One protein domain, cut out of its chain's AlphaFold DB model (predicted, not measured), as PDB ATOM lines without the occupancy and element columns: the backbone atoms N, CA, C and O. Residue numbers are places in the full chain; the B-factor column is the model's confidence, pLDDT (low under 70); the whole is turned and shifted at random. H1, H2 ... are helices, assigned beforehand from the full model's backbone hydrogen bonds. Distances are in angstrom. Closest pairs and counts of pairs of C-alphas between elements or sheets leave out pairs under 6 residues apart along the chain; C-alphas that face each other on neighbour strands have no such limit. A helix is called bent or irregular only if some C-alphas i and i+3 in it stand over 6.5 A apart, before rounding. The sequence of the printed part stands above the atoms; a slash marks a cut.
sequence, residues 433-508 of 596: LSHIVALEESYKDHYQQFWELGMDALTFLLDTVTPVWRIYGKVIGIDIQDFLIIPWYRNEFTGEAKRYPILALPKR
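This is residues 433 to 508 of the 596 residues of an uncharacterized protein of Heterobasidion irregulare (strain TC 32-1) (UniProt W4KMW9). A flat, open hook: long arm H1a, kinked near residue 465, sticks out with residues 433 to 464, and shorter arm H1b folds back. After tiny H2, an unnamed tail, residues 494 to 508, returns along H1b. The printed part has 76 residues, with two named helices, H1 then H2; it is all helix, extended, with radius of gyration of the C-alphas 18.0 A, spanning 55 by 33 by 16 A.

H1, residues 433 to 488, assigned as one helix by hydrogen bonds, is bent: C-alphas 471 and 474 are 7.9 A apart. H1a, residues 433 to 471, runs 56.2 A from C-alpha 433 at (-27.279, -1.575, -47.465); it is irregular, C-alphas 464 and 467 being 6.9 A apart. H1b, residues 474 to 488, runs 20.7 A to C-alpha 488 at (-44.086, -3.676, -16.037). H2 is residues 490 to 493, 6.0 A.

H1a and H1b are close but not clearly touching, closest at the C-alphas of Trp 469 and Gly 477, 7.3 A; they run opposite ways at a shallow tilt of 16 degrees. H1b and H2 meet only through their link; H1a and H2 are apart. O i to N i+4 pairs within hydrogen-bond range number 33 of 35 in H1a and 5 of 11 in H1b, which has 3 of 12 at i+3; H2 is too short for one.

The farthest C-alphas, Leu 433 and Ile 471, are 56.2 A apart. The printed part has no cut; the link H1 to H2 is tight. Residues 484 to 500 have pLDDT under 70.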
ATOM      1  N   LEU A 433     -27.424  -1.638 -48.925       88.56
ATOM      2  CA  LEU A 433     -27.279  -1.575 -47.465       88.56
ATOM      3  C   LEU A 433     -27.754  -0.226 -46.921       88.56
ATOM      4  O   LEU A 433     -28.420  -0.184 -45.891       88.56
ATOM      5  N   SER A 434     -27.457   0.871 -47.624       85.06
ATOM      6  CA  SER A 434     -27.914   2.202 -47.211       85.06
ATOM      7  C   SER A 434     -29.443   2.316 -47.220       85.06
ATOM      8  O   SER A 434     -30.016   2.964 -46.346       85.06
ATOM      9  N   HIS A 435     -30.114   1.627 -48.148       90.19
ATOM     10  CA  HIS A 435     -31.572   1.584 -48.208       90.19
ATOM     11  C   HIS A 435     -32.173   0.753 -47.064       90.19
ATOM     12  O   HIS A 435     -33.155   1.177 -46.460       90.19
ATOM     13  N   ILE A 436     -31.556  -0.382 -46.713       90.69
ATOM     14  CA  ILE A 436     -31.969  -1.197 -45.558       90.69
ATOM     15  C   ILE A 436     -31.814  -0.407 -44.253       90.69
ATOM     16  O   ILE A 436     -32.738  -0.395 -43.446       90.69
ATOM     17  N   VAL A 437     -30.692   0.295 -44.066       88.44
ATOM     18  CA  VAL A 437     -30.465   1.138 -42.879       88.44
ATOM     19  C   VAL A 437     -31.483   2.276 -42.813       88.44
ATOM     20  O   VAL A 437     -32.050   2.516 -41.754       88.44
ATOM     21  N   ALA A 438     -31.784   2.930 -43.939       89.44
ATOM     22  CA  ALA A 438     -32.814   3.967 -43.983       89.44
ATOM     23  C   ALA A 438     -34.212   3.420 -43.640       89.44
ATOM     24  O   ALA A 438     -34.992   4.093 -42.969       89.44
ATOM     25  N   LEU A 439     -34.535   2.196 -44.070       93.81
ATOM     26  CA  LEU A 439     -35.781   1.527 -43.691       93.81
ATOM     27  C   LEU A 439     -35.801   1.175 -42.200       93.81
ATOM     28  O   LEU A 439     -36.819   1.398 -41.549       93.81
ATOM     29  N   GLU A 440     -34.696   0.677 -41.649       93.56
ATOM     30  CA  GLU A 440     -34.563   0.382 -40.219       93.56
ATOM     31  C   GLU A 440     -34.719   1.647 -39.368       93.56
ATOM     32  O   GLU A 440     -35.473   1.639 -38.397       93.56
ATOM     33  N   GLU A 441     -34.052   2.739 -39.743       88.88
ATOM     34  CA  GLU A 441     -34.165   4.035 -39.072       88.88
ATOM     35  C   GLU A 441     -35.601   4.557 -39.161       88.88
ATOM     36  O   GLU A 441     -36.191   4.892 -38.138       88.88
ATOM     37  N   SER A 442     -36.240   4.458 -40.333       92.62
ATOM     38  CA  SER A 442     -37.655   4.812 -40.469       92.62
ATOM     39  C   SER A 442     -38.563   3.952 -39.583       92.62
ATOM     40  O   SER A 442     -39.526   4.464 -39.019       92.62
ATOM     41  N   TYR A 443     -38.275   2.659 -39.420       91.75
ATOM     42  CA  TYR A 443     -39.067   1.768 -38.576       91.75
ATOM     43  C   TYR A 443     -38.882   2.094 -37.092       91.75
ATOM     44  O   TYR A 443     -39.860   2.113 -36.346       91.75
ATOM     45  N   LYS A 444     -37.649   2.405 -36.674       87.56
ATOM     46  CA  LYS A 444     -37.353   2.896 -35.322       87.56
ATOM     47  C   LYS A 444     -38.068   4.211 -35.047       87.56
ATOM     48  O   LYS A 444     -38.697   4.316 -34.002       87.56
ATOM     49  N   ASP A 445     -38.068   5.145 -35.994       89.06
ATOM     50  CA  ASP A 445     -38.791   6.412 -35.866       89.06
ATOM     51  C   ASP A 445     -40.304   6.191 -35.725       89.06
ATOM     52  O   ASP A 445     -40.944   6.805 -34.873       89.06
ATOM     53  N   HIS A 446     -40.895   5.280 -36.509       89.50
ATOM     54  CA  HIS A 446     -42.317   4.936 -36.376       89.50
ATOM     55  C   HIS A 446     -42.623   4.265 -35.035       89.50
ATOM     56  O   HIS A 446     -43.647   4.557 -34.415       89.50
ATOM     57  N   TYR A 447     -41.745   3.372 -34.574       85.75
ATOM     58  CA  TYR A 447     -41.884   2.742 -33.267       85.75
ATOM     59  C   TYR A 447     -41.781   3.777 -32.148       85.75
ATOM     60  O   TYR A 447     -42.603   3.773 -31.238       85.75
ATOM     61  N   GLN A 448     -40.830   4.704 -32.249       86.12
ATOM     62  CA  GLN A 448     -40.656   5.781 -31.289       86.12
ATOM     63  C   GLN A 448     -41.869   6.713 -31.267       86.12
ATOM     64  O   GLN A 448     -42.359   7.006 -30.187       86.12
ATOM     65  N   GLN A 449     -42.431   7.090 -32.417       87.38
ATOM     66  CA  GLN A 449     -43.674   7.872 -32.472       87.38
ATOM     67  C   GLN A 449     -44.857   7.137 -31.836       87.38
ATOM     68  O   GLN A 449     -45.669   7.744 -31.141       87.38
ATOM     69  N   PHE A 450     -44.973   5.826 -32.060       83.94
ATOM     70  CA  PHE A 450     -45.995   5.015 -31.401       83.94
ATOM     71  C   PHE A 450     -45.785   4.978 -29.882       83.94
ATOM     72  O   PHE A 450     -46.749   5.049 -29.122       83.94
ATOM     73  N   TRP A 451     -44.530   4.906 -29.442       81.94
ATOM     74  CA  TRP A 451     -44.158   4.926 -28.032       81.94
ATOM     75  C   TRP A 451     -44.425   6.290 -27.384       81.94
ATOM     76  O   TRP A 451     -44.999   6.343 -26.302       81.94
ATOM     77  N   GLU A 452     -44.097   7.386 -28.068       83.31
ATOM     78  CA  GLU A 452     -44.413   8.762 -27.668       83.31
ATOM     79  C   GLU A 452     -45.927   8.962 -27.555       83.31
ATOM     80  O   GLU A 452     -46.408   9.439 -26.532       83.31
ATOM     81  N   LEU A 453     -46.704   8.486 -28.533       85.25
ATOM     82  CA  LEU A 453     -48.166   8.509 -28.466       85.25
ATOM     83  C   LEU A 453     -48.703   7.662 -27.303       85.25
ATOM     84  O   LEU A 453     -49.662   8.058 -26.639       85.25
ATOM     85  N   GLY A 454     -48.086   6.510 -27.036       80.94
ATOM     86  CA  GLY A 454     -48.394   5.675 -25.879       80.94
ATOM     87  C   GLY A 454     -48.113   6.391 -24.556       80.94
ATOM     88  O   GLY A 454     -48.952   6.360 -23.658       80.94
ATOM     89  N   MET A 455     -46.979   7.084 -24.453       79.38
ATOM     90  CA  MET A 455     -46.598   7.889 -23.292       79.38
ATOM     91  C   MET A 455     -47.520   9.090 -23.090       79.38
ATOM     92  O   MET A 455     -47.925   9.354 -21.958       79.38
ATOM     93  N   ASP A 456     -47.908   9.780 -24.159       83.94
ATOM     94  CA  ASP A 456     -48.851  10.898 -24.101       83.94
ATOM     95  C   ASP A 456     -50.241  10.423 -23.666       83.94
ATOM     96  O   ASP A 456     -50.862  11.020 -22.785       83.94
ATOM     97  N   ALA A 457     -50.717   9.304 -24.222       79.56
ATOM     98  CA  ALA A 457     -51.985   8.696 -23.832       79.56
ATOM     99  C   ALA A 457     -51.961   8.204 -22.376       79.56
ATOM    100  O   ALA A 457     -52.927   8.414 -21.639       79.56
ATOM    101  N   LEU A 458     -50.855   7.590 -21.940       79.88
ATOM    102  CA  LEU A 458     -50.659   7.161 -20.558       79.88
ATOM    103  C   LEU A 458     -50.632   8.358 -19.611       79.88
ATOM    104  O   LEU A 458     -51.284   8.311 -18.574       79.88
ATOM    105  N   THR A 459     -49.924   9.429 -19.970       78.75
ATOM    106  CA  THR A 459     -49.842  10.662 -19.176       78.75
ATOM    107  C   THR A 459     -51.211  11.314 -19.060       78.75
ATOM    108  O   THR A 459     -51.636  11.645 -17.958       78.75
ATOM    109  N   PHE A 460     -51.953  11.407 -20.165       79.75
ATOM    110  CA  PHE A 460     -53.329  11.895 -20.158       79.75
ATOM    111  C   PHE A 460     -54.217  11.047 -19.237       79.75
ATOM    112  O   PHE A 460     -54.951  11.585 -18.407       79.75
ATOM    113  N   LEU A 461     -54.117   9.718 -19.318       77.06
ATOM    114  CA  LEU A 461     -54.852   8.814 -18.437       77.06
ATOM    115  C   LEU A 461     -54.461   9.036 -16.968       77.06
ATOM    116  O   LEU A 461     -55.336   9.197 -16.119       77.06
ATOM    117  N   LEU A 462     -53.168   9.126 -16.664       76.19
ATOM    118  CA  LEU A 462     -52.666   9.385 -15.315       76.19
ATOM    119  C   LEU A 462     -53.162  10.730 -14.782       76.19
ATOM    120  O   LEU A 462     -53.646  10.783 -13.654       76.19
ATOM    121  N   ASP A 463     -53.142  11.791 -15.584       84.38
ATOM    122  CA  ASP A 463     -53.634  13.116 -15.204       84.38
ATOM    123  C   ASP A 463     -55.144  13.113 -14.937       84.38
ATOM    124  O   ASP A 463     -55.597  13.713 -13.959       84.38
ATOM    125  N   THR A 464     -55.936  12.383 -15.732       78.31
ATOM    126  CA  THR A 464     -57.382  12.241 -15.474       78.31
ATOM    127  C   THR A 464     -57.689  11.439 -14.207       78.31
ATOM    128  O   THR A 464     -58.652  11.745 -13.501       78.31
ATOM    129  N   VAL A 465     -56.857  10.449 -13.869       78.25
ATOM    130  CA  VAL A 465     -57.011   9.610 -12.668       78.25
ATOM    131  C   VAL A 465     -56.385  10.263 -11.427       78.25
ATOM    132  O   VAL A 465     -56.802   9.979 -10.303       78.25
ATOM    133  N   THR A 466     -55.448  11.201 -11.590       78.19
ATOM    134  CA  THR A 466     -54.716  11.861 -10.493       78.19
ATOM    135  C   THR A 466     -55.630  12.504  -9.436       78.19
ATOM    136  O   THR A 466     -55.365  12.320  -8.245       78.19
ATOM    137  N   PRO A 467     -56.732  13.205  -9.776       82.00
ATOM    138  CA  PRO A 467     -57.680  13.713  -8.782       82.00
ATOM    139  C   PRO A 467     -58.344  12.597  -7.963       82.00
ATOM    140  O   PRO A 467     -58.481  12.721  -6.747       82.00
ATOM    141  N   VAL A 468     -58.705  11.483  -8.610       79.19
ATOM    142  CA  VAL A 468     -59.297  10.305  -7.952       79.19
ATOM    143  C   VAL A 468     -58.269   9.648  -7.033       79.19
ATOM    144  O   VAL A 468     -58.576   9.328  -5.886       79.19
ATOM    145  N   TRP A 469     -57.021   9.529  -7.483       76.88
ATOM    146  CA  TRP A 469     -55.895   9.069  -6.670       76.88
ATOM    147  C   TRP A 469     -55.567  10.004  -5.506       76.88
ATOM    148  O   TRP A 469     -55.207   9.542  -4.429       76.88
ATOM    149  N   ARG A 470     -55.733  11.317  -5.642       80.31
ATOM    150  CA  ARG A 470     -55.512  12.225  -4.511       80.31
ATOM    151  C   ARG A 470     -56.536  11.999  -3.393       80.31
ATOM    152  O   ARG A 470     -56.199  12.159  -2.224       80.31
ATOM    153  N   ILE A 471     -57.760  11.600  -3.743       84.56
ATOM    154  CA  ILE A 471     -58.857  11.381  -2.789       84.56
ATOM    155  C   ILE A 471     -58.847   9.945  -2.233       84.56
ATOM    156  O   ILE A 471     -59.029   9.752  -1.032       84.56
ATOM    157  N   TYR A 472     -58.587   8.940  -3.074       79.25
ATOM    158  CA  TYR A 472     -58.711   7.511  -2.729       79.25
ATOM    159  C   TYR A 472     -57.400   6.711  -2.853       79.25
ATOM    160  O   TYR A 472     -57.313   5.550  -2.445       79.25
ATOM    161  N   GLY A 473     -56.349   7.317  -3.401       70.81
ATOM    162  CA  GLY A 473     -55.131   6.639  -3.854       70.81
ATOM    163  C   GLY A 473     -54.179   6.198  -2.754       70.81
ATOM    164  O   GLY A 473     -53.278   5.424  -3.045       70.81
ATOM    165  N   LYS A 474     -54.377   6.569  -1.482       78.50
ATOM    166  CA  LYS A 474     -53.556   5.974  -0.412       78.50
ATOM    167  C   LYS A 474     -53.808   4.471  -0.265       78.50
ATOM    168  O   LYS A 474     -52.897   3.747   0.106       78.50
ATOM    169  N   VAL A 475     -55.026   4.003  -0.536       76.31
ATOM    170  CA  VAL A 475     -55.358   2.571  -0.454       76.31
ATOM    171  C   VAL A 475     -55.130   1.910  -1.811       76.31
ATOM    172  O   VAL A 475     -54.392   0.936  -1.901       76.31
ATOM    173  N   ILE A 476     -55.664   2.516  -2.874       73.44
ATOM    174  CA  ILE A 476     -55.588   1.986  -4.243       73.44
ATOM    175  C   ILE A 476     -54.149   2.016  -4.785       73.44
ATOM    176  O   ILE A 476     -53.743   1.116  -5.509       73.44
ATOM    177  N   GLY A 477     -53.351   3.022  -4.420       76.50
ATOM    178  CA  GLY A 477     -51.978   3.184  -4.897       76.50
ATOM    179  C   GLY A 477     -51.029   2.107  -4.382       76.50
ATOM    180  O   GLY A 477     -50.162   1.679  -5.133       76.50
ATOM    181  N   ILE A 478     -51.221   1.605  -3.156       78.38
ATOM    182  CA  ILE A 478     -50.412   0.491  -2.629       78.38
ATOM    183  C   ILE A 478     -50.763  -0.801  -3.384       78.38
ATOM    184  O   ILE A 478     -49.890  -1.610  -3.674       78.38
ATOM    185  N   ASP A 479     -52.029  -0.979  -3.765       76.06
ATOM    186  CA  ASP A 479     -52.465  -2.154  -4.523       76.06
ATOM    187  C   ASP A 479     -51.995  -2.088  -5.985       76.06
ATOM    188  O   ASP A 479     -51.454  -3.060  -6.503       76.06
ATOM    189  N   ILE A 480     -52.082  -0.928  -6.637       74.19
ATOM    190  CA  ILE A 480     -51.518  -0.732  -7.982       74.19
ATOM    191  C   ILE A 480     -49.991  -0.884  -7.956       74.19
ATOM    192  O   ILE A 480     -49.421  -1.501  -8.856       74.19
ATOM    193  N   GLN A 481     -49.320  -0.388  -6.913       74.69
ATOM    194  CA  GLN A 481     -47.879  -0.554  -6.750       74.69
ATOM    195  C   GLN A 481     -47.487  -2.027  -6.615       74.69
ATOM    196  O   GLN A 481     -46.574  -2.472  -7.307       74.69
ATOM    197  N   ASP A 482     -48.193  -2.788  -5.780       75.69
ATOM    198  CA  ASP A 482     -47.879  -4.194  -5.528       75.69
ATOM    199  C   ASP A 482     -48.247  -5.117  -6.703       75.69
ATOM    200  O   ASP A 482     -47.547  -6.099  -6.947       75.69
ATOM    201  N   PHE A 483     -49.329  -4.830  -7.436       74.94
ATOM    202  CA  PHE A 483     -49.845  -5.731  -8.478       74.94
ATOM    203  C   PHE A 483     -49.495  -5.318  -9.914       74.94
ATOM    204  O   PHE A 483     -49.331  -6.203 -10.754       74.94
ATOM    205  N   LEU A 484     -49.377  -4.015 -10.202       68.00
ATOM    206  CA  LEU A 484     -49.248  -3.473 -11.565       68.00
ATOM    207  C   LEU A 484     -47.846  -2.911 -11.865       68.00
ATOM    208  O   LEU A 484     -47.336  -3.073 -12.971       68.00
ATOM    209  N   ILE A 485     -47.210  -2.258 -10.884       65.56
ATOM    210  CA  ILE A 485     -45.933  -1.546 -11.090       65.56
ATOM    211  C   ILE A 485     -44.727  -2.496 -11.027       65.56
ATOM    212  O   ILE A 485     -43.763  -2.318 -11.773       65.56
ATOM    213  N   ILE A 486     -44.771  -3.525 -10.175       60.88
ATOM    214  CA  ILE A 486     -43.664  -4.487 -10.015       60.88
ATOM    215  C   ILE A 486     -43.341  -5.259 -11.319       60.88
ATOM    216  O   ILE A 486     -42.153  -5.395 -11.611       60.88
ATOM    217  N   PRO A 487     -44.324  -5.707 -12.129       57.09
ATOM    218  CA  PRO A 487     -44.064  -6.441 -13.374       57.09
ATOM    219  C   PRO A 487     -43.586  -5.590 -14.557       57.09
ATOM    220  O   PRO A 487     -42.682  -5.999 -15.282       57.09
ATOM    221  N   TRP A 488     -44.226  -4.440 -14.788       57.38
ATOM    222  CA  TRP A 488     -44.086  -3.676 -16.037       57.38
ATOM    223  C   TRP A 488     -43.118  -2.498 -15.928       57.38
ATOM    224  O   TRP A 488     -42.430  -2.179 -16.887       57.38
ATOM    225  N   TYR A 489     -43.030  -1.854 -14.763       63.66
ATOM    226  CA  TYR A 489     -42.400  -0.533 -14.655       63.66
ATOM    227  C   TYR A 489     -40.959  -0.563 -14.124       63.66
ATOM    228  O   TYR A 489     -40.211   0.399 -14.290       63.66
ATOM    229  N   ARG A 490     -40.546  -1.642 -13.446       61.59
ATOM    230  CA  ARG A 490     -39.347  -1.606 -12.589       61.59
ATOM    231  C   ARG A 490     -38.018  -1.865 -13.313       61.59
ATOM    232  O   ARG A 490     -36.995  -1.369 -12.846       61.59
ATOM    233  N   ASN A 491     -38.028  -2.578 -14.443       55.31
ATOM    234  CA  ASN A 491     -36.804  -2.893 -15.199       55.31
ATOM    235  C   ASN A 491     -36.395  -1.802 -16.206       55.31
ATOM    236  O   ASN A 491     -35.213  -1.702 -16.514       55.31
ATOM    237  N   GLU A 492     -37.325  -0.986 -16.711       56.94
ATOM    238  CA  GLU A 492     -37.008   0.005 -17.758       56.94
ATOM    239  C   GLU A 492     -36.697   1.401 -17.199       56.94
ATOM    240  O   GLU A 492     -35.828   2.088 -17.728       56.94
ATOM    241  N   PHE A 493     -37.319   1.815 -16.087       48.25
ATOM    242  CA  PHE A 493     -37.139   3.174 -15.545       48.25
ATOM    243  C   PHE A 493     -35.931   3.354 -14.621       48.25
ATOM    244  O   PHE A 493     -35.431   4.468 -14.484       48.25
ATOM    245  N   THR A 494     -35.464   2.296 -13.954       54.38
ATOM    246  CA  THR A 494     -34.333   2.417 -13.014       54.38
ATOM    247  C   THR A 494     -32.977   2.402 -13.720       54.38
ATOM    248  O   THR A 494     -31.979   2.776 -13.113       54.38
ATOM    249  N   GLY A 495     -32.918   1.976 -14.989       58.38
ATOM    250  CA  GLY A 495     -31.667   1.825 -15.742       58.38
ATOM    251  C   GLY A 495     -30.705   0.781 -15.156       58.38
ATOM    252  O   GLY A 495     -29.614   0.568 -15.687       58.38
ATOM    253  N   GLU A 496     -31.086   0.111 -14.067       61.53
ATOM    254  CA  GLU A 496     -30.286  -0.918 -13.427       61.53
ATOM    255  C   GLU A 496     -30.478  -2.243 -14.167       61.53
ATOM    256  O   GLU A 496     -31.571  -2.798 -14.227       61.53
ATOM    257  N   ALA A 497     -29.388  -2.812 -14.685       63.09
ATOM    258  CA  ALA A 497     -29.417  -4.094 -15.398       63.09
ATOM    259  C   ALA A 497     -29.799  -5.303 -14.511       63.09
ATOM    260  O   ALA A 497     -29.916  -6.426 -15.005       63.09
ATOM    261  N   LYS A 498     -29.955  -5.115 -13.193       65.69
ATOM    262  CA  LYS A 498     -30.268  -6.190 -12.247       65.69
ATOM    263  C   LYS A 498     -31.773  -6.266 -12.001       65.69
ATOM    264  O   LYS A 498     -32.348  -5.393 -11.361       65.69
ATOM    265  N   ARG A 499     -32.386  -7.369 -12.446       62.03
ATOM    266  CA  ARG A 499     -33.766  -7.729 -12.092       62.03
ATOM    267  C   ARG A 499     -33.883  -7.853 -10.572       62.03
ATOM    268  O   ARG A 499     -33.101  -8.565  -9.941       62.03
ATOM    269  N   TYR A 500     -34.855  -7.164  -9.983       63.94
ATOM    270  CA  TYR A 500     -35.144  -7.287  -8.556       63.94
ATOM    271  C   TYR A 500     -35.758  -8.669  -8.280       63.94
ATOM    272  O   TYR A 500     -36.794  -8.983  -8.868       63.94
ATOM    273  N   PRO A 501     -35.177  -9.498  -7.391       75.94
ATOM    274  CA  PRO A 501     -35.747 -10.799  -7.077       75.94
ATOM    275  C   PRO A 501     -37.078 -10.615  -6.346       75.94
ATOM    276  O   PRO A 501     -37.138 -10.040  -5.255       75.94
ATOM    277  N   ILE A 502     -38.159 -11.110  -6.942       78.06
ATOM    278  CA  ILE A 502     -39.472 -11.146  -6.298       78.06
ATOM    279  C   ILE A 502     -39.438 -12.293  -5.288       78.06
ATOM    280  O   ILE A 502     -39.364 -13.461  -5.655       78.06
ATOM    281  N   LEU A 503     -39.436 -11.964  -3.996       82.62
ATOM    282  CA  LEU A 503     -39.248 -12.957  -2.932       82.62
ATOM    283  C   LEU A 503     -40.536 -13.714  -2.573       82.62
ATOM    284  O   LEU A 503     -40.469 -14.831  -2.064       82.62
ATOM    285  N   ALA A 504     -41.706 -13.110  -2.790       84.69
ATOM    286  CA  ALA A 504     -42.997 -13.706  -2.461       84.69
ATOM    287  C   ALA A 504     -44.156 -12.979  -3.159       84.69
ATOM    288  O   ALA A 504     -44.041 -11.802  -3.498       84.69
ATOM    289  N   LEU A 505     -45.296 -13.670  -3.279       84.56
ATOM    290  CA  LEU A 505     -46.582 -13.050  -3.609       84.56
ATOM    291  C   LEU A 505     -46.937 -11.963  -2.577       84.56
ATOM    292  O   LEU A 505     -46.652 -12.137  -1.382       84.56
ATOM    293  N   PRO A 506     -47.600 -10.871  -2.996       84.38
ATOM    294  CA  PRO A 506     -48.026  -9.816  -2.086       84.38
ATOM    295  C   PRO A 506     -48.946 -10.383  -0.992       84.38
ATOM    296  O   PRO A 506     -49.985 -10.993  -1.254       84.38
ATOM    297  N   LYS A 507     -48.557 -10.190   0.276       85.31
ATOM    298  CA  LYS A 507     -49.304 -10.682   1.445       85.31
ATOM    299  C   LYS A 507     -50.522  -9.794   1.705       85.31
ATOM    300  O   LYS A 507     -50.465  -8.869   2.512       85.31
ATOM    301  N   ARG A 508     -51.637 -10.080   1.031       87.31
ATOM    302  CA  ARG A 508     -52.924  -9.391   1.233       87.31
ATOM    303  C   ARG A 508     -53.958 -10.285   1.914       87.31
ATOM    304  O   ARG A 508     -53.888 -11.510   1.854       87.31
TER     305      ARG A 508